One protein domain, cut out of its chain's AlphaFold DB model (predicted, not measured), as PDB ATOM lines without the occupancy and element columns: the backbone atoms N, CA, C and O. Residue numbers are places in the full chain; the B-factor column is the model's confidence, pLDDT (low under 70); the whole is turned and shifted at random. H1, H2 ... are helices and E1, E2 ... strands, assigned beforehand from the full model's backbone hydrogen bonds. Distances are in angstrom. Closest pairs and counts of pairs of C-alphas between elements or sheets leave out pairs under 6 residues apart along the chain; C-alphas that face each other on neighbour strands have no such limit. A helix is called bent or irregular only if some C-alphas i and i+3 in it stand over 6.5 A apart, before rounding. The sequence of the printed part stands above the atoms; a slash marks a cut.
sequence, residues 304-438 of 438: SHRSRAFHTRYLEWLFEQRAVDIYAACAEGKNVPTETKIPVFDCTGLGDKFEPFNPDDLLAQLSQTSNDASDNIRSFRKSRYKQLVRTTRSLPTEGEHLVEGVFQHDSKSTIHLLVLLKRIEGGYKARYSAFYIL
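AT A GLANCE: This is residues 304 to 438 of the 438 residues of the protein "MYND-type domain-containing protein" of Coprinellus micaceus (UniProt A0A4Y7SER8). A strongly twisted five-stranded sheet curls round the long helix arm H1a, while H4 covers the sheet's other face, with H2 packed side by side on H4. H1b turns off over the E1 and E2 part of the sheet, and residues 368 to 374 stick out. The 135 printed residues include four named helices and five named strands, in the order H1 E1 E2 H2 H3 H4 E3 E4 E5, a mixed class of helices and strands. The mixed sheet runs E2 E1 E3 E4 E5, in three layers: H1a and H1b on one face, H4 on the other. The whole is compact, with a radius of gyration of the C-alphas of 14.7 A and spans of 43 by 32 by 25 A.

IN THESE COORDINATES: H1, residues 305 to 331, starts at C-alpha 305 (27.872, 13.831, 87.283). Assigned as one helix by its hydrogen bonds, it is bent, with C-alphas 321 and 324 8.0 A apart: arms H1a, 305 to 321, 24.3 A, and H1b, 324 to 331. E1 is 342 to 346, E2 353 to 357, H2 359 to 367, H3 373 to 377, and H4 379 to 394, 22.1 A. E3 is 400 to 408, 26.3 A, and E4 414 to 424, 30.0 A. E5, 427 to 437, 28.6 A, bends by 64 degrees at residue 432 and ends at C-alpha 437 (26.974, 22.140, 98.666).

HOW THE PARTS SIT: E3, E4 and E5 form a meander, each strand the antiparallel neighbour of the one before, with N 405 and O 417 at 2.9 A and N 418 and O 434 at 2.8 A. E1 is parallel to E3, with N 404 and O 343 at 2.9 A, and forms a hairpin with E2, with N 344 and O 355 at 2.9 A. H1a is on the sheet; its closest C-alphas to E5 are Glu 316 and Lys 429, 6.0 A. H1b, about perpendicular to H1a at 82 degrees, is on the sheet too, with the C-alphas of Cys 330 and Pro 356 closest to E2, 6.4 A. On the opposite face from H1a, H4 has a height over the sheet of 9.0 A; its closest C-alphas to E5 are Tyr 385 and Ala 434, 5.2 A. H4 touches H2 with residues 382 to 389 alone, the C-alphas of Leu 363 and Lys 386 closest at 6.5 A, at a shallow tilt of 22 degrees, opposite ways. H3 is apart from H2 and meets H4 only through their link. Every O i to N i+4 pair is within hydrogen-bond range in H1a, H1b, H2 and H4; H3 has 0 of 1, but 2 of 2 O i to N i+3 pairs.

THE WHOLE: The two C-alphas farthest apart, of Asn 371 and Glu 425, are 46.4 A apart. The printed part has no cut, and no link is long. Model confidence is under 70 at residues 332 to 340 and 368 to 378.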
ATOM      1  N   SER A 304      28.192  13.314  92.176       89.31
ATOM      2  CA  SER A 304      28.540  12.704  90.893       89.31
ATOM      3  C   SER A 304      27.826  13.364  89.710       89.31
ATOM      4  O   SER A 304      26.668  13.776  89.805       89.31
ATOM      5  N   HIS A 305      28.473  13.352  88.539       88.62
ATOM      6  CA  HIS A 305      27.872  13.831  87.283       88.62
ATOM      7  C   HIS A 305      26.566  13.112  86.935       88.62
ATOM      8  O   HIS A 305      25.649  13.728  86.397       88.62
ATOM      9  N   ARG A 306      26.444  11.829  87.307       88.19
ATOM     10  CA  ARG A 306      25.204  11.047  87.179       88.19
ATOM     11  C   ARG A 306      24.064  11.652  87.993       88.19
ATOM     12  O   ARG A 306      22.954  11.781  87.487       88.19
ATOM     13  N   SER A 307      24.349  12.022  89.243       91.56
ATOM     14  CA  SER A 307      23.365  12.636  90.139       91.56
ATOM     15  C   SER A 307      22.969  14.013  89.618       91.56
ATOM     16  O   SER A 307      21.781  14.275  89.474       91.56
ATOM     17  N   ARG A 308      23.941  14.833  89.187       92.12
ATOM     18  CA  ARG A 308      23.682  16.132  88.543       92.12
ATOM     19  C   ARG A 308      22.799  16.022  87.308       92.12
ATOM     20  O   ARG A 308      21.859  16.801  87.163       92.12
ATOM     21  N   ALA A 309      23.075  15.066  86.424       90.19
ATOM     22  CA  ALA A 309      22.266  14.840  85.231       90.19
ATOM     23  C   ALA A 309      20.828  14.433  85.591       90.19
ATOM     24  O   ALA A 309      19.883  14.995  85.041       90.19
ATOM     25  N   PHE A 310      20.659  13.506  86.538       92.88
ATOM     26  CA  PHE A 310      19.340  13.092  87.011       92.88
ATOM     27  C   PHE A 310      18.572  14.248  87.669       92.88
ATOM     28  O   PHE A 310      17.456  14.538  87.250       92.88
ATOM     29  N   HIS A 311      19.175  14.951  88.630       95.06
ATOM     30  CA  HIS A 311      18.557  16.088  89.326       95.06
ATOM     31  C   HIS A 311      18.170  17.209  88.359       95.06
ATOM     32  O   HIS A 311      17.063  17.730  88.438       95.06
ATOM     33  N   THR A 312      19.018  17.507  87.369       93.50
ATOM     34  CA  THR A 312      18.702  18.477  86.306       93.50
ATOM     35  C   THR A 312      17.455  18.060  85.517       93.50
ATOM     36  O   THR A 312      16.576  18.877  85.261       93.50
ATOM     37  N   ARG A 313      17.351  16.780  85.132       91.94
ATOM     38  CA  ARG A 313      16.183  16.245  84.408       91.94
ATOM     39  C   ARG A 313      14.934  16.185  85.284       91.94
ATOM     40  O   ARG A 313      13.834  16.364  84.773       91.94
ATOM     41  N   TYR A 314      15.097  15.957  86.584       94.19
ATOM     42  CA  TYR A 314      13.994  15.996  87.536       94.19
ATOM     43  C   TYR A 314      13.434  17.412  87.672       94.19
ATOM     44  O   TYR A 314      12.221  17.571  87.649       94.19
ATOM     45  N   LEU A 315      14.288  18.442  87.693       95.12
ATOM     46  CA  LEU A 315      13.842  19.838  87.715       95.12
ATOM     47  C   LEU A 315      13.157  20.277  86.416       95.12
ATOM     48  O   LEU A 315      12.181  21.016  86.486       95.12
ATOM     49  N   GLU A 316      13.600  19.794  85.246       92.88
ATOM     50  CA  GLU A 316      12.848  19.985  83.990       92.88
ATOM     51  C   GLU A 316      11.414  19.465  84.125       92.88
ATOM     52  O   GLU A 316      10.460  20.173  83.811       92.88
ATOM     53  N   TRP A 317      11.277  18.228  84.610       93.69
ATOM     54  CA  TRP A 317       9.985  17.577  84.778       93.69
ATOM     55  C   TRP A 317       9.120  18.283  85.831       93.69
ATOM     56  O   TRP A 317       7.959  18.570  85.558       93.69
ATOM     57  N   LEU A 318       9.678  18.616  87.000       94.38
ATOM     58  CA  LEU A 318       8.962  19.310  88.073       94.38
ATOM     59  C   LEU A 318       8.431  20.670  87.636       94.38
ATOM     60  O   LEU A 318       7.263  20.977  87.872       94.38
ATOM     61  N   PHE A 319       9.275  21.471  86.981       93.12
ATOM     62  CA  PHE A 319       8.870  22.781  86.486       93.12
ATOM     63  C   PHE A 319       7.716  22.653  85.490       93.12
ATOM     64  O   PHE A 319       6.743  23.395  85.576       93.12
ATOM     65  N   GLU A 320       7.778  21.673  84.588       92.50
ATOM     66  CA  GLU A 320       6.700  21.398  83.640       92.50
ATOM     67  C   GLU A 320       5.398  20.978  84.338       92.50
ATOM     68  O   GLU A 320       4.338  21.509  84.012       92.50
ATOM     69  N   GLN A 321       5.462  20.083  85.334       91.75
ATOM     70  CA  GLN A 321       4.272  19.652  86.081       91.75
ATOM     71  C   GLN A 321       3.638  20.779  86.904       91.75
ATOM     72  O   GLN A 321       2.431  20.764  87.136       91.75
ATOM     73  N   ARG A 322       4.443  21.737  87.373       91.62
ATOM     74  CA  ARG A 322       4.009  22.808  88.282       91.62
ATOM     75  C   ARG A 322       3.943  24.176  87.614       91.62
ATOM     76  O   ARG A 322       3.746  25.167  88.306       91.62
ATOM     77  N   ALA A 323       4.064  24.247  86.287       88.62
ATOM     78  CA  ALA A 323       4.159  25.507  85.555       88.62
ATOM     79  C   ALA A 323       3.006  26.467  85.891       88.62
ATOM     80  O   ALA A 323       3.248  27.630  86.194       88.62
ATOM     81  N   VAL A 324       1.762  25.972  85.900       88.62
ATOM     82  CA  VAL A 324       0.571  26.781  86.219       88.62
ATOM     83  C   VAL A 324       0.654  27.363  87.633       88.62
ATOM     84  O   VAL A 324       0.492  28.570  87.799       88.62
ATOM     85  N   ASP A 325       0.968  26.529  88.627       89.94
ATOM     86  CA  ASP A 325       1.097  26.952  90.025       89.94
ATOM     87  C   ASP A 325       2.233  27.965  90.203       89.94
ATOM     88  O   ASP A 325       2.083  28.943  90.930       89.94
ATOM     89  N   ILE A 326       3.370  27.745  89.534       88.00
ATOM     90  CA  ILE A 326       4.527  28.646  89.576       88.00
ATOM     91  C   ILE A 326       4.142  30.006  89.001       88.00
ATOM     92  O   ILE A 326       4.382  31.027  89.643       88.00
ATOM     93  N   TYR A 327       3.519  30.040  87.820       85.38
ATOM     94  CA  TYR A 327       3.103  31.296  87.198       85.38
ATOM     95  C   TYR A 327       2.080  32.047  88.056       85.38
ATOM     96  O   TYR A 327       2.188  33.267  88.186       85.38
ATOM     97  N   ALA A 328       1.146  31.335  88.692       85.38
ATOM     98  CA  ALA A 328       0.196  31.926  89.630       85.38
ATOM     99  C   ALA A 328       0.900  32.505  90.874       85.38
ATOM    100  O   ALA A 328       0.777  33.698  91.150       85.38
ATOM    101  N   ALA A 329       1.717  31.708  91.567       82.44
ATOM    102  CA  ALA A 329       2.428  32.120  92.783       82.44
ATOM    103  C   ALA A 329       3.415  33.275  92.534       82.44
ATOM    104  O   ALA A 329       3.631  34.151  93.380       82.44
ATOM    105  N   CYS A 330       4.022  33.316  91.349       74.88
ATOM    106  CA  CYS A 330       4.904  34.406  90.973       74.88
ATOM    107  C   CYS A 330       4.138  35.715  90.703       74.88
ATOM    108  O   CYS A 330       4.696  36.781  90.968       74.88
ATOM    109  N   ALA A 331       2.877  35.649  90.254       72.94
ATOM    110  CA  ALA A 331       2.062  36.809  89.880       72.94
ATOM    111  C   ALA A 331       1.418  37.529  91.077       72.94
ATOM    112  O   ALA A 331       1.127  38.720  90.998       72.94
ATOM    113  N   GLU A 332       1.246  36.845  92.210       64.19
ATOM    114  CA  GLU A 332       0.627  37.405  93.423       64.19
ATOM    115  C   GLU A 332       1.506  38.450  94.153       64.19
ATOM    116  O   GLU A 332       1.049  39.139  95.067       64.19
ATOM    117  N   GLY A 333       2.767  38.632  93.735       56.88
ATOM    118  CA  GLY A 333       3.685  39.619  94.311       56.88
ATOM    119  C   GLY A 333       3.549  41.008  93.688       56.88
ATOM    120  O   GLY A 333       4.129  41.279  92.640       56.88
ATOM    121  N   LYS A 334       2.862  41.934  94.365       48.41
ATOM    122  CA  LYS A 334       2.866  43.360  93.991       48.41
ATOM    123  C   LYS A 334       4.290  43.917  94.160       48.41
ATOM    124  O   LYS A 334       4.707  44.099  95.298       48.41
ATOM    125  N   ASN A 335       5.006  44.152  93.049       51.03
ATOM    126  CA  ASN A 335       6.257  44.939  92.877       51.03
ATOM    127  C   ASN A 335       7.463  44.212  92.242       51.03
ATOM    128  O   ASN A 335       8.500  44.845  92.057       51.03
ATOM    129  N   VAL A 336       7.356  42.939  91.849       52.59
ATOM    130  CA  VAL A 336       8.418  42.232  91.104       52.59
ATOM    131  C   VAL A 336       7.769  41.471  89.941       52.59
ATOM    132  O   VAL A 336       6.828  40.724  90.204       52.59
ATOM    133  N   PRO A 337       8.203  41.645  88.672       55.78
ATOM    134  CA  PRO A 337       7.612  40.922  87.548       55.78
ATOM    135  C   PRO A 337       7.649  39.407  87.786       55.78
ATOM    136  O   PRO A 337       8.696  38.863  88.136       55.78
ATOM    137  N   THR A 338       6.523  38.729  87.569       52.44
ATOM    138  CA  THR A 338       6.312  37.274  87.715       52.44
ATOM    139  C   THR A 338       7.465  36.428  87.156       52.44
ATOM    140  O   THR A 338       7.852  35.419  87.735       52.44
ATOM    141  N   GLU A 339       8.059  36.871  86.049       56.28
ATOM    142  CA  GLU A 339       9.125  36.186  85.308       56.28
ATOM    143  C   GLU A 339      10.506  36.246  85.984       56.28
ATOM    144  O   GLU A 339      11.446  35.604  85.525       56.28
ATOM    145  N   THR A 340      10.647  37.001  87.077       66.25
ATOM    146  CA  THR A 340      11.943  37.225  87.738       66.25
ATOM    147  C   THR A 340      12.136  36.442  89.034       66.25
ATOM    148  O   THR A 340      13.253  36.411  89.540       66.25
ATOM    149  N   LYS A 341      11.103  35.786  89.577       82.88
ATOM    150  CA  LYS A 341      11.260  34.930  90.766       82.88
ATOM    151  C   LYS A 341      11.803  33.552  90.383       82.88
ATOM    152  O   LYS A 341      11.472  33.016  89.328       82.88
ATOM    153  N   ILE A 342      12.603  32.969  91.269       90.00
ATOM    154  CA  ILE A 342      13.190  31.636  91.105       90.00
ATOM    155  C   ILE A 342      12.352  30.651  91.930       90.00
ATOM    156  O   ILE A 342      12.402  30.732  93.155       90.00
ATOM    157  N   PRO A 343      11.563  29.739  91.333       93.06
ATOM    158  CA  PRO A 343      10.969  28.638  92.083       93.06
ATOM    159  C   PRO A 343      12.065  27.748  92.678       93.06
ATOM    160  O   PRO A 343      12.918  27.233  91.948       93.06
ATOM    161  N   VAL A 344      12.020  27.563  93.996       93.94
ATOM    162  CA  VAL A 344      12.917  26.686  94.754       93.94
ATOM    163  C   VAL A 344      12.134  25.454  95.180       93.94
ATOM    164  O   VAL A 344      11.200  25.558  95.970       93.94
ATOM    165  N   PHE A 345      12.499  24.292  94.645       95.12
ATOM    166  CA  PHE A 345      11.901  23.005  94.984       95.12
ATOM    167  C   PHE A 345      12.678  22.317  96.104       95.12
ATOM    168  O   PHE A 345      13.851  21.972  95.929       95.12
ATOM    169  N   ASP A 346      12.011  22.031  97.220       93.25
ATOM    170  CA  ASP A 346      12.568  21.161  98.254       93.25
ATOM    171  C   ASP A 346      12.361  19.696  97.858       93.25
ATOM    172  O   ASP A 346      11.263  19.147  97.949       93.25
ATOM    173  N   CYS A 347      13.435  19.059  97.394       93.06
ATOM    174  CA  CYS A 347      13.435  17.663  96.972       93.06
ATOM    175  C   CYS A 347      13.943  16.715  98.071       93.06
ATOM    176  O   CYS A 347      14.252  15.553  97.785       93.06
ATOM    177  N   THR A 348      14.058  17.190  99.314       88.75
ATOM    178  CA  THR A 348      14.443  16.369 100.471       88.75
ATOM    179  C   THR A 348      13.248  15.636 101.088       88.75
ATOM    180  O   THR A 348      13.429  14.618 101.749       88.75
ATOM    181  N   GLY A 349      12.018  16.088 100.825       83.62
ATOM    182  CA  GLY A 349      10.797  15.508 101.384       83.62
ATOM    183  C   GLY A 349      10.034  14.531 100.476       83.62
ATOM    184  O   GLY A 349      10.461  14.149  99.380       83.62
ATOM    185  N   LEU A 350       8.851  14.141 100.964       78.19
ATOM    186  CA  LEU A 350       7.852  13.327 100.249       78.19
ATOM    187  C   LEU A 350       7.049  14.108  99.203       78.19
ATOM    188  O   LEU A 350       6.435  13.499  98.331       78.19
ATOM    189  N   GLY A 351       7.004  15.432  99.324       76.38
ATOM    190  CA  GLY A 351       6.228  16.296  98.447       76.38
ATOM    191  C   GLY A 351       7.124  17.164  97.585       76.38
ATOM    192  O   GLY A 351       8.175  17.608  98.031       76.38
ATOM    193  N   ASP A 352       6.653  17.475  96.385       76.38
ATOM    194  CA  ASP A 352       7.306  18.421  95.486       76.38
ATOM    195  C   ASP A 352       6.874  19.860  95.840       76.38
ATOM    196  O   ASP A 352       6.244  20.565  95.046       76.38
ATOM    197  N   LYS A 353       7.111  20.277  97.090       85.56
ATOM    198  CA  LYS A 353       6.802  21.643  97.537       85.56
ATOM    199  C   LYS A 353       7.770  22.623  96.879       85.56
ATOM    200  O   LYS A 353       8.943  22.303  96.688       85.56
ATOM    201  N   PHE A 354       7.272  23.810  96.551       91.62
ATOM    202  CA  PHE A 354       8.113  24.884  96.045       91.62
ATOM    203  C   PHE A 354       7.741  26.216  96.672       91.62
ATOM    204  O   PHE A 354       6.580  26.446  97.013       91.62
ATOM    205  N   GLU A 355       8.732  27.094  96.764       90.19
ATOM    206  CA  GLU A 355       8.556  28.479  97.184       90.19
ATOM    207  C   GLU A 355       9.221  29.408  96.158       90.19
ATOM    208  O   GLU A 355      10.351  29.153  95.731       90.19
ATOM    209  N   PRO A 356       8.536  30.467  95.694       87.50
ATOM    210  CA  PRO A 356       9.123  31.419  94.766       87.50
ATOM    211  C   PRO A 356      10.046  32.383  95.520       87.50
ATOM    212  O   PRO A 356       9.608  33.133  96.392       87.50
ATOM    213  N   PHE A 357      11.321  32.398  95.149       86.00
ATOM    214  CA  PHE A 357      12.367  33.154  95.825       86.00
ATOM    215  C   PHE A 357      12.812  34.376  95.012       86.00
ATOM    216  O   PHE A 357      12.821  34.356  93.778       86.00
ATOM    217  N   ASN A 358      13.185  35.459  95.694       85.69
ATOM    218  CA  ASN A 358      13.689  36.668  95.046       85.69
ATOM    219  C   ASN A 358      15.191  36.513  94.721       85.69
ATOM    220  O   ASN A 358      15.982  36.249  95.632       85.69
ATOM    221  N   PRO A 359      15.621  36.716  93.460       84.81
ATOM    222  CA  PRO A 359      17.034  36.663  93.088       84.81
ATOM    223  C   PRO A 359      17.945  37.576  93.913       84.81
ATOM    224  O   PRO A 359      19.101  37.226  94.144       84.81
ATOM    225  N   ASP A 360      17.458  38.746  94.339       83.69
ATOM    226  CA  ASP A 360      18.263  39.705  95.104       83.69
ATOM    227  C   ASP A 360      18.539  39.213  96.519       83.69
ATOM    228  O   ASP A 360      19.678  39.297  96.985       83.69
ATOM    229  N   ASP A 361      17.539  38.605  97.151       84.50
ATOM    230  CA  ASP A 361      17.693  37.978  98.460       84.50
ATOM    231  C   ASP A 361      18.654  36.785  98.367       84.50
ATOM    232  O   ASP A 361      19.530  36.624  99.217       84.50
ATOM    233  N   LEU A 362      18.584  36.004  97.281       82.19
ATOM    234  CA  LEU A 362      19.497  34.882  97.037       82.19
ATOM    235  C   LEU A 362      20.939  35.367  96.850       82.19
ATOM    236  O   LEU A 362      21.875  34.824  97.435       82.19
ATOM    237  N   LEU A 363      21.143  36.421  96.059       84.38
ATOM    238  CA  LEU A 363      22.463  37.021  95.871       84.38
ATOM    239  C   LEU A 363      23.011  37.621  97.169       84.38
ATOM    240  O   LEU A 363      24.221  37.522  97.401       84.38
ATOM    241  N   ALA A 364      22.156  38.219  98.002       83.75
ATOM    242  CA  ALA A 364      22.528  38.736  99.313       83.75
ATOM    243  C   ALA A 364      22.962  37.600 100.248       83.75
ATOM    244  O   ALA A 364      24.063  37.667 100.794       83.75
ATOM    245  N   GLN A 365      22.170  36.527 100.353       81.56
ATOM    246  CA  GLN A 365      22.502  35.331 101.137       81.56
ATOM    247  C   GLN A 365      23.826  34.709 100.691       81.56
ATOM    248  O   GLN A 365      24.722  34.498 101.501       81.56
ATOM    249  N   LEU A 366      24.012  34.506  99.384       77.38
ATOM    250  CA  LEU A 366      25.247  33.933  98.844       77.38
ATOM    251  C   LEU A 366      26.469  34.845  99.047       77.38
ATOM    252  O   LEU A 366      27.606  34.386  98.920       77.38
ATOM    253  N   SER A 367      26.266  36.149  99.259       75.69
ATOM    254  CA  SER A 367      27.336  37.137  99.461       75.69
ATOM    255  C   SER A 367      27.713  37.340 100.924       75.69
ATOM    256  O   SER A 367      28.731  37.980 101.177       75.69
ATOM    257  N   GLN A 368      26.966  36.759 101.864       69.19
ATOM    258  CA  GLN A 368      27.410  36.644 103.247       69.19
ATOM    259  C   GLN A 368      28.626  35.707 103.277       69.19
ATOM    260  O   GLN A 368      28.529  34.513 103.004       69.19
ATOM    261  N   THR A 369      29.805  36.275 103.517       52.88
ATOM    262  CA  THR A 369      31.050  35.522 103.698       52.88
ATOM    263  C   THR A 369      30.994  34.797 105.033       52.88
ATOM    264  O   THR A 369      30.893  35.462 106.068       52.88
ATOM    265  N   SER A 370      31.095  33.465 105.044       55.19
ATOM    266  CA  SER A 370      31.502  32.796 106.277       55.19
ATOM    267  C   SER A 370      33.010  32.994 106.468       55.19
ATOM    268  O   SER A 370      33.772  33.072 105.503       55.19
ATOM    269  N   ASN A 371      33.442  33.104 107.723       51.44
ATOM    270  CA  ASN A 371      34.862  33.190 108.079       51.44
ATOM    271  C   ASN A 371      35.577  31.827 107.974       51.44
ATOM    272  O   ASN A 371      36.704  31.693 108.450       51.44
ATOM    273  N   ASP A 372      34.932  30.811 107.398       55.09
ATOM    274  CA  ASP A 372      35.472  29.463 107.308       55.09
ATOM    275  C   ASP A 372      36.374  29.311 106.070       55.09
ATOM    276  O   ASP A 372      36.005  29.641 104.939       55.09
ATOM    277  N   ALA A 373      37.586  28.791 106.274       49.03
ATOM    278  CA  ALA A 373      38.540  28.520 105.202       49.03
ATOM    279  C   ALA A 373      37.989  27.507 104.178       49.03
ATOM    280  O   ALA A 373      38.337  27.589 102.998       49.03
ATOM    281  N   SER A 374      37.087  26.613 104.604       51.44
ATOM    282  CA  SER A 374      36.387  25.657 103.732       51.44
ATOM    283  C   SER A 374      35.501  26.351 102.680       51.44
ATOM    284  O   SER A 374      35.369  25.893 101.540       51.44
ATOM    285  N   ASP A 375      34.969  27.526 103.019       54.34
ATOM    286  CA  ASP A 375      34.070  28.306 102.174       54.34
ATOM    287  C   ASP A 375      34.816  29.011 101.029       54.34
ATOM    288  O   ASP A 375      34.286  29.189  99.926       54.34
ATOM    289  N   ASN A 376      36.097  29.328 101.252       48.75
ATOM    290  CA  ASN A 376      36.996  29.856 100.227       48.75
ATOM    291  C   ASN A 376      37.387  28.793  99.185       48.75
ATOM    292  O   ASN A 376      37.596  29.133  98.016       48.75
ATOM    293  N   ILE A 377      37.437  27.509  99.560       48.56
ATOM    294  CA  ILE A 377      37.773  26.398  98.651       48.56
ATOM    295  C   ILE A 377      36.583  26.052  97.741       48.56
ATOM    296  O   ILE A 377      36.756  25.874  96.534       48.56
ATOM    297  N   ARG A 378      35.355  26.104  98.274       62.75
ATOM    298  CA  ARG A 378      34.092  25.924  97.521       62.75
ATOM    299  C   ARG A 378      33.656  27.165  96.722       62.75
ATOM    300  O   ARG A 378      32.581  27.196  96.111       62.75
ATOM    301  N   SER A 379      34.484  28.211  96.705       71.00
ATOM    302  CA  SER A 379      34.146  29.530  96.158       71.00
ATOM    303  C   SER A 379      33.813  29.523  94.664       71.00
ATOM    304  O   SER A 379      32.952  30.293  94.234       71.00
ATOM    305  N   PHE A 380      34.428  28.647  93.858       84.69
ATOM    306  CA  PHE A 380      34.189  28.649  92.409       84.69
ATOM    307  C   PHE A 380      32.752  28.223  92.065       84.69
ATOM    308  O   PHE A 380      32.133  28.793  91.166       84.69
ATOM    309  N   ARG A 381      32.191  27.257  92.805       88.00
ATOM    310  CA  ARG A 381      30.814  26.776  92.631       88.00
ATOM    311  C   ARG A 381      29.804  27.866  92.951       88.00
ATOM    312  O   ARG A 381      28.966  28.196  92.110       88.00
ATOM    313  N   LYS A 382      29.971  28.513  94.111       87.12
ATOM    314  CA  LYS A 382      29.192  29.699  94.502       87.12
ATOM    315  C   LYS A 382      29.349  30.837  93.485       87.12
ATOM    316  O   LYS A 382      28.369  31.504  93.166       87.12
ATOM    317  N   SER A 383      30.545  31.040  92.927       88.06
ATOM    318  CA  SER A 383      30.798  32.048  91.886       88.06
ATOM    319  C   SER A 383      29.992  31.777  90.612       88.06
ATOM    320  O   SER A 383      29.243  32.649  90.167       88.06
ATOM    321  N   ARG A 384      30.054  30.552  90.065       89.94
ATOM    322  CA  ARG A 384      29.266  30.159  88.883       89.94
ATOM    323  C   ARG A 384      27.763  30.254  89.130       89.94
ATOM    324  O   ARG A 384      27.031  30.698  88.250       89.94
ATOM    325  N   TYR A 385      27.321  29.880  90.329       91.19
ATOM    326  CA  TYR A 385      25.931  29.994  90.757       91.19
ATOM    327  C   TYR A 385      25.467  31.463  90.762       91.19
ATOM    328  O   TYR A 385      24.497  31.808  90.089       91.19
ATOM    329  N   LYS A 386      26.206  32.365  91.432       89.81
ATOM    330  CA  LYS A 386      25.926  33.817  91.437       89.81
ATOM    331  C   LYS A 386      25.938  34.413  90.032       89.81
ATOM    332  O   LYS A 386      25.109  35.264  89.716       89.81
ATOM    333  N   GLN A 387      26.900  34.003  89.204       88.69
ATOM    334  CA  GLN A 387      27.017  34.481  87.832       88.69
ATOM    335  C   GLN A 387      25.775  34.112  87.022       88.69
ATOM    336  O   GLN A 387      25.249  34.976  86.334       88.69
ATOM    337  N   LEU A 388      25.273  32.879  87.148       90.12
ATOM    338  CA  LEU A 388      24.065  32.448  86.449       90.12
ATOM    339  C   LEU A 388      22.859  33.328  86.805       90.12
ATOM    340  O   LEU A 388      22.207  33.853  85.906       90.12
ATOM    341  N   VAL A 389      22.629  33.566  88.102       89.88
ATOM    342  CA  VAL A 389      21.549  34.450  88.576       89.88
ATOM    343  C   VAL A 389      21.692  35.861  87.994       89.88
ATOM    344  O   VAL A 389      20.739  36.413  87.448       89.88
ATOM    345  N   ARG A 390      22.899  36.441  88.058       89.00
ATOM    346  CA  ARG A 390      23.173  37.793  87.541       89.00
ATOM    347  C   ARG A 390      22.969  37.889  86.033       89.00
ATOM    348  O   ARG A 390      22.319  38.824  85.576       89.00
ATOM    349  N   THR A 391      23.510  36.940  85.269       84.88
ATOM    350  CA  THR A 391      23.442  36.951  83.805       84.88
ATOM    351  C   THR A 391      21.998  36.851  83.331       84.88
ATOM    352  O   THR A 391      21.573  37.717  82.570       84.88
ATOM    353  N   THR A 392      21.223  35.884  83.832       83.62
ATOM    354  CA  THR A 392      19.816  35.720  83.431       83.62
ATOM    355  C   THR A 392      18.958  36.917  83.839       83.62
ATOM    356  O   THR A 392      18.086  37.323  83.081       83.62
ATOM    357  N   ARG A 393      19.238  37.547  84.988       81.50
ATOM    358  CA  ARG A 393      18.543  38.773  85.407       81.50
ATOM    359  C   ARG A 393      18.872  39.975  84.517       81.50
ATOM    360  O   ARG A 393      17.989  40.767  84.216       81.50
ATOM    361  N   SER A 394      20.140  40.136  84.134       79.81
ATOM    362  CA  SER A 394      20.588  41.272  83.314       79.81
ATOM    363  C   SER A 394      20.183  41.161  81.843       79.81
ATOM    364  O   SER A 394      20.011  42.177  81.178       79.81
ATOM    365  N   LEU A 395      20.048  39.931  81.341       76.38
ATOM    366  CA  LEU A 395      19.742  39.615  79.949       76.38
ATOM    367  C   LEU A 395      18.638  38.545  79.902       76.38
ATOM    368  O   LEU A 395      18.910  37.403  79.515       76.38
ATOM    369  N   PRO A 396      17.407  38.882  80.330       73.12
ATOM    370  CA  PRO A 396      16.296  37.947  80.275       73.12
ATOM    371  C   PRO A 396      16.027  37.584  78.815       73.12
ATOM    372  O   PRO A 396      15.877  38.452  77.955       73.12
ATOM    373  N   THR A 397      16.008  36.288  78.532       79.06
ATOM    374  CA  THR A 397      15.663  35.758  77.214       79.06
ATOM    375  C   THR A 397      14.263  35.173  77.294       79.06
ATOM    376  O   THR A 397      13.943  34.457  78.243       79.06
ATOM    377  N   GLU A 398      13.421  35.476  76.309       79.88
ATOM    378  CA  GLU A 398      12.045  34.983  76.276       79.88
ATOM    379  C   GLU A 398      12.004  33.447  76.344       79.88
ATOM    380  O   GLU A 398      12.725  32.747  75.625       79.88
ATOM    381  N   GLY A 399      11.163  32.919  77.237       82.06
ATOM    382  CA  GLY A 399      11.023  31.482  77.465       82.06
ATOM    383  C   GLY A 399      12.172  30.836  78.243       82.06
ATOM    384  O   GLY A 399      12.224  29.604  78.304       82.06
ATOM    385  N   GLU A 400      13.089  31.615  78.828       87.44
ATOM    386  CA  GLU A 400      14.084  31.108  79.773       87.44
ATOM    387  C   GLU A 400      13.672  31.342  81.230       87.44
ATOM    388  O   GLU A 400      13.222  32.423  81.600       87.44
ATOM    389  N   HIS A 401      13.864  30.326  82.074       89.06
ATOM    390  CA  HIS A 401      13.509  30.371  83.494       89.06
ATOM    391  C   HIS A 401      14.622  29.780  84.351       89.06
ATOM    392  O   HIS A 401      15.189  28.740  84.017       89.06
ATOM    393  N   LEU A 402      14.908  30.416  85.485       92.50
ATOM    394  CA  LEU A 402      15.737  29.818  86.527       92.50
ATOM    395  C   LEU A 402      14.866  28.994  87.469       92.50
ATOM    396  O   LEU A 402      13.811  29.452  87.888       92.50
ATOM    397  N   VAL A 403      15.333  27.804  87.827       94.31
ATOM    398  CA  VAL A 403      14.723  26.944  88.846       94.31
ATOM    399  C   VAL A 403      15.811  26.386  89.749       94.31
ATOM    400  O   VAL A 403      16.865  25.973  89.263       94.31
ATOM    401  N   GLU A 404      15.564  26.356  91.053       95.62
ATOM    402  CA  GLU A 404      16.451  25.718  92.020       95.62
ATOM    403  C   GLU A 404      15.820  24.436  92.563       95.62
ATOM    404  O   GLU A 404      14.617  24.371  92.803       95.62
ATOM    405  N   GLY A 405      16.641  23.410  92.769       96.12
ATOM    406  CA  GLY A 405      16.288  22.238  93.559       96.12
ATOM    407  C   GLY A 405      17.256  22.046  94.716       96.12
ATOM    408  O   GLY A 405      18.472  22.152  94.529       96.12
ATOM    409  N   VAL A 406      16.710  21.710  95.883       95.19
ATOM    410  CA  VAL A 406      17.466  21.338  97.082       95.19
ATOM    411  C   VAL A 406      17.399  19.827  97.260       95.19
ATOM    412  O   VAL A 406      16.318  19.258  97.388       95.19
ATOM    413  N   PHE A 407      18.551  19.162  97.259       94.31
ATOM    414  CA  PHE A 407      18.657  17.703  97.325       94.31
ATOM    415  C   PHE A 407      19.500  17.282  98.525       94.31
ATOM    416  O   PHE A 407      20.504  17.920  98.834       94.31
ATOM    417  N   GLN A 408      19.149  16.165  99.165       91.12
ATOM    418  CA  GLN A 408      19.982  15.600 100.226       91.12
ATOM    419  C   GLN A 408      21.345  15.191  99.659       91.12
ATOM    420  O   GLN A 408      21.400  14.482  98.648       91.12
ATOM    421  N   HIS A 409      22.433  15.623 100.304       87.44
ATOM    422  CA  HIS A 409      23.780  15.213  99.927       87.44
ATOM    423  C   HIS A 409      24.360  14.200 100.905       87.44
ATOM    424  O   HIS A 409      24.609  13.071 100.513       87.44
ATOM    425  N   ASP A 410      24.536  14.549 102.171       82.69
ATOM    426  CA  ASP A 410      24.974  13.609 103.208       82.69
ATOM    427  C   ASP A 410      24.098  13.749 104.459       82.69
ATOM    428  O   ASP A 410      23.020  14.324 104.388       82.69
ATOM    429  N   SER A 411      24.496  13.189 105.603       76.19
ATOM    430  CA  SER A 411      23.713  13.296 106.849       76.19
ATOM    431  C   SER A 411      23.497  14.729 107.378       76.19
ATOM    432  O   SER A 411      22.644  14.925 108.239       76.19
ATOM    433  N   LYS A 412      24.282  15.711 106.921       79.81
ATOM    434  CA  LYS A 412      24.322  17.095 107.420       79.81
ATOM    435  C   LYS A 412      24.328  18.163 106.319       79.81
ATOM    436  O   LYS A 412      24.116  19.321 106.655       79.81
ATOM    437  N   SER A 413      24.563  17.802 105.056       85.56
ATOM    438  CA  SER A 413      24.670  18.751 103.942       85.56
ATOM    439  C   SER A 413      23.634  18.531 102.837       85.56
ATOM    440  O   SER A 413      23.117  17.420 102.632       85.56
ATOM    441  N   THR A 414      23.360  19.595 102.084       91.06
ATOM    442  CA  THR A 414      22.447  19.600 100.931       91.06
ATOM    443  C   THR A 414      23.139  20.103  99.667       91.06
ATOM    444  O   THR A 414      24.056  20.922  99.694       91.06
ATOM    445  N   ILE A 415      22.692  19.614  98.512       93.38
ATOM    446  CA  ILE A 415      23.042  20.169  97.205       93.38
ATOM    447  C   ILE A 415      21.979  21.184  96.813       93.38
ATOM    448  O   ILE A 415      20.802  20.847  96.706       93.38
ATOM    449  N   HIS A 416      22.430  22.389  96.499       94.38
ATOM    450  CA  HIS A 416      21.629  23.443  95.894       94.38
ATOM    451  C   HIS A 416      21.959  23.509  94.407       94.38
ATOM    452  O   HIS A 416      23.052  23.941  94.035       94.38
ATOM    453  N   LEU A 417      21.053  23.039  93.549       95.81
ATOM    454  CA  LEU A 417      21.235  22.974  92.097       95.81
ATOM    455  C   LEU A 417      20.327  23.991  91.409       95.81
ATOM    456  O   LEU A 417      19.113  23.819  91.370       95.81
ATOM    457  N   LEU A 418      20.932  25.000  90.792       95.38
ATOM    458  CA  LEU A 418      20.261  25.980  89.949       95.38
ATOM    459  C   LEU A 418      20.348  25.559  88.484       95.38
ATOM    460  O   LEU A 418      21.424  25.241  87.972       95.38
ATOM    461  N   VAL A 419      19.216  25.581  87.794       93.75
ATOM    462  CA  VAL A 419      19.089  25.190  86.393       93.75
ATOM    463  C   VAL A 419      18.470  26.335  85.605       93.75
ATOM    464  O   VAL A 419      17.431  26.871  85.978       93.75
ATOM    465  N   LEU A 420      19.102  26.683  84.486       91.88
ATOM    466  CA  LEU A 420      18.517  27.550  83.473       91.88
ATOM    467  C   LEU A 420      17.753  26.679  82.482       91.88
ATOM    468  O   LEU A 420      18.357  25.934  81.707       91.88
ATOM    469  N   LEU A 421      16.431  26.753  82.533       90.31
ATOM    470  CA  LEU A 421      15.519  26.111  81.602       90.31
ATOM    471  C   LEU A 421      15.266  27.024  80.407       90.31
ATOM    472  O   LEU A 421      15.184  28.236  80.559       90.31
ATOM    473  N   LYS A 422      15.098  26.428  79.231       87.44
ATOM    474  CA  LYS A 422      14.654  27.084  78.003       87.44
ATOM    475  C   LYS A 422      13.440  26.341  77.460       87.44
ATOM    476  O   LYS A 422      13.443  25.107  77.398       87.44
ATOM    477  N   ARG A 423      12.410  27.087  77.072       86.88
ATOM    478  CA  ARG A 423      11.219  26.551  76.418       86.88
ATOM    479  C   ARG A 423      11.587  25.984  75.046       86.88
ATOM    480  O   ARG A 423      12.307  26.616  74.273       86.88
ATOM    481  N   ILE A 424      11.097  24.787  74.759       84.38
ATOM    482  CA  ILE A 424      11.209  24.119  73.461       84.38
ATOM    483  C   ILE A 424       9.828  23.624  73.024       84.38
ATOM    484  O   ILE A 424       8.866  23.669  73.797       84.38
ATOM    485  N   GLU A 425       9.719  23.121  71.796       80.19
ATOM    486  CA  GLU A 425       8.517  22.402  71.378       80.19
ATOM    487  C   GLU A 425       8.284  21.198  72.308       80.19
ATOM    488  O   GLU A 425       9.172  20.368  72.513       80.19
ATOM    489  N   GLY A 426       7.105  21.141  72.932       79.69
ATOM    490  CA  GLY A 426       6.727  20.058  73.841       79.69
ATOM    491  C   GLY A 426       7.267  20.141  75.275       79.69
ATOM    492  O   GLY A 426       7.197  19.130  75.962       79.69
ATOM    493  N   GLY A 427       7.802  21.284  75.742       85.56
ATOM    494  CA  GLY A 427       8.103  21.486  77.171       85.56
ATOM    495  C   GLY A 427       9.307  22.389  77.458       85.56
ATOM    496  O   GLY A 427       9.564  23.360  76.746       85.56
ATOM    497  N   TYR A 428      10.065  22.065  78.511       88.00
ATOM    498  CA  TYR A 428      11.281  22.786  78.915       88.00
ATOM    499  C   TYR A 428      12.508  21.879  78.898       88.00
ATOM    500  O   TYR A 428      12.426  20.681  79.182       88.00
ATOM    501  N   LYS A 429      13.675  22.458  78.591       87.44
ATOM    502  CA  LYS A 429      14.973  21.782  78.699       87.44
ATOM    503  C   LYS A 429      16.021  22.626  79.386       87.44
ATOM    504  O   LYS A 429      16.120  23.823  79.153       87.44
ATOM    505  N   ALA A 430      16.844  21.971  80.195       88.31
ATOM    506  CA  ALA A 430      17.994  22.577  80.830       88.31
ATOM    507  C   ALA A 430      19.028  22.969  79.775       88.31
ATOM    508  O   ALA A 430      19.562  22.120  79.057       88.31
ATOM    509  N   ARG A 431      19.315  24.267  79.725       85.12
ATOM    510  CA  ARG A 431      20.373  24.888  78.932       85.12
ATOM    511  C   ARG A 431      21.710  24.835  79.668       85.12
ATOM    512  O   ARG A 431      22.754  24.634  79.047       85.12
ATOM    513  N   TYR A 432      21.667  25.040  80.981       88.38
ATOM    514  CA  TYR A 432      22.828  25.134  81.857       88.38
ATOM    515  C   TYR A 432      22.432  24.791  83.298       88.38
ATOM    516  O   TYR A 432      21.278  24.977  83.681       88.38
ATOM    517  N   SER A 433      23.377  24.313  84.105       91.38
ATOM    518  CA  SER A 433      23.175  24.164  85.547       91.38
ATOM    519  C   SER A 433      24.417  24.576  86.327       91.38
ATOM    520  O   SER A 433      25.532  24.391  85.853       91.38
ATOM    521  N   ALA A 434      24.237  25.111  87.527       92.31
ATOM    522  CA  ALA A 434      25.292  25.376  88.499       92.31
ATOM    523  C   ALA A 434      24.828  24.875  89.864       92.31
ATOM    524  O   ALA A 434      23.634  24.820  90.128       92.31
ATOM    525  N   PHE A 435      25.756  24.496  90.732       93.00
ATOM    526  CA  PHE A 435      25.395  23.998  92.052       93.00
ATOM    527  C   PHE A 435      26.446  24.361  93.085       93.00
ATOM    528  O   PHE A 435      27.589  24.631  92.720       93.00
ATOM    529  N   TYR A 436      26.065  24.318  94.355       90.50
ATOM    530  CA  TYR A 436      26.972  24.313  95.499       90.50
ATOM    531  C   TYR A 436      26.452  23.338  96.565       90.50
ATOM    532  O   TYR A 436      25.326  22.851  96.467       90.50
ATOM    533  N   ILE A 437      27.305  23.014  97.536       87.50
ATOM    534  CA  ILE A 437      26.974  22.140  98.666       87.50
ATOM    535  C   ILE A 437      26.981  23.008  99.922       87.50
ATOM    536  O   ILE A 437      27.987  23.690 100.163       87.50
ATOM    537  N   LEU A 438      25.868  23.002 100.656       83.31
ATOM    538  CA  LEU A 438      25.689  23.719 101.917       83.31
ATOM    539  C   LEU A 438      25.856  22.762 103.092       83.31
ATOM    540  O   LEU A 438      25.172  21.713 103.081       83.31
TER     541      LEU A 438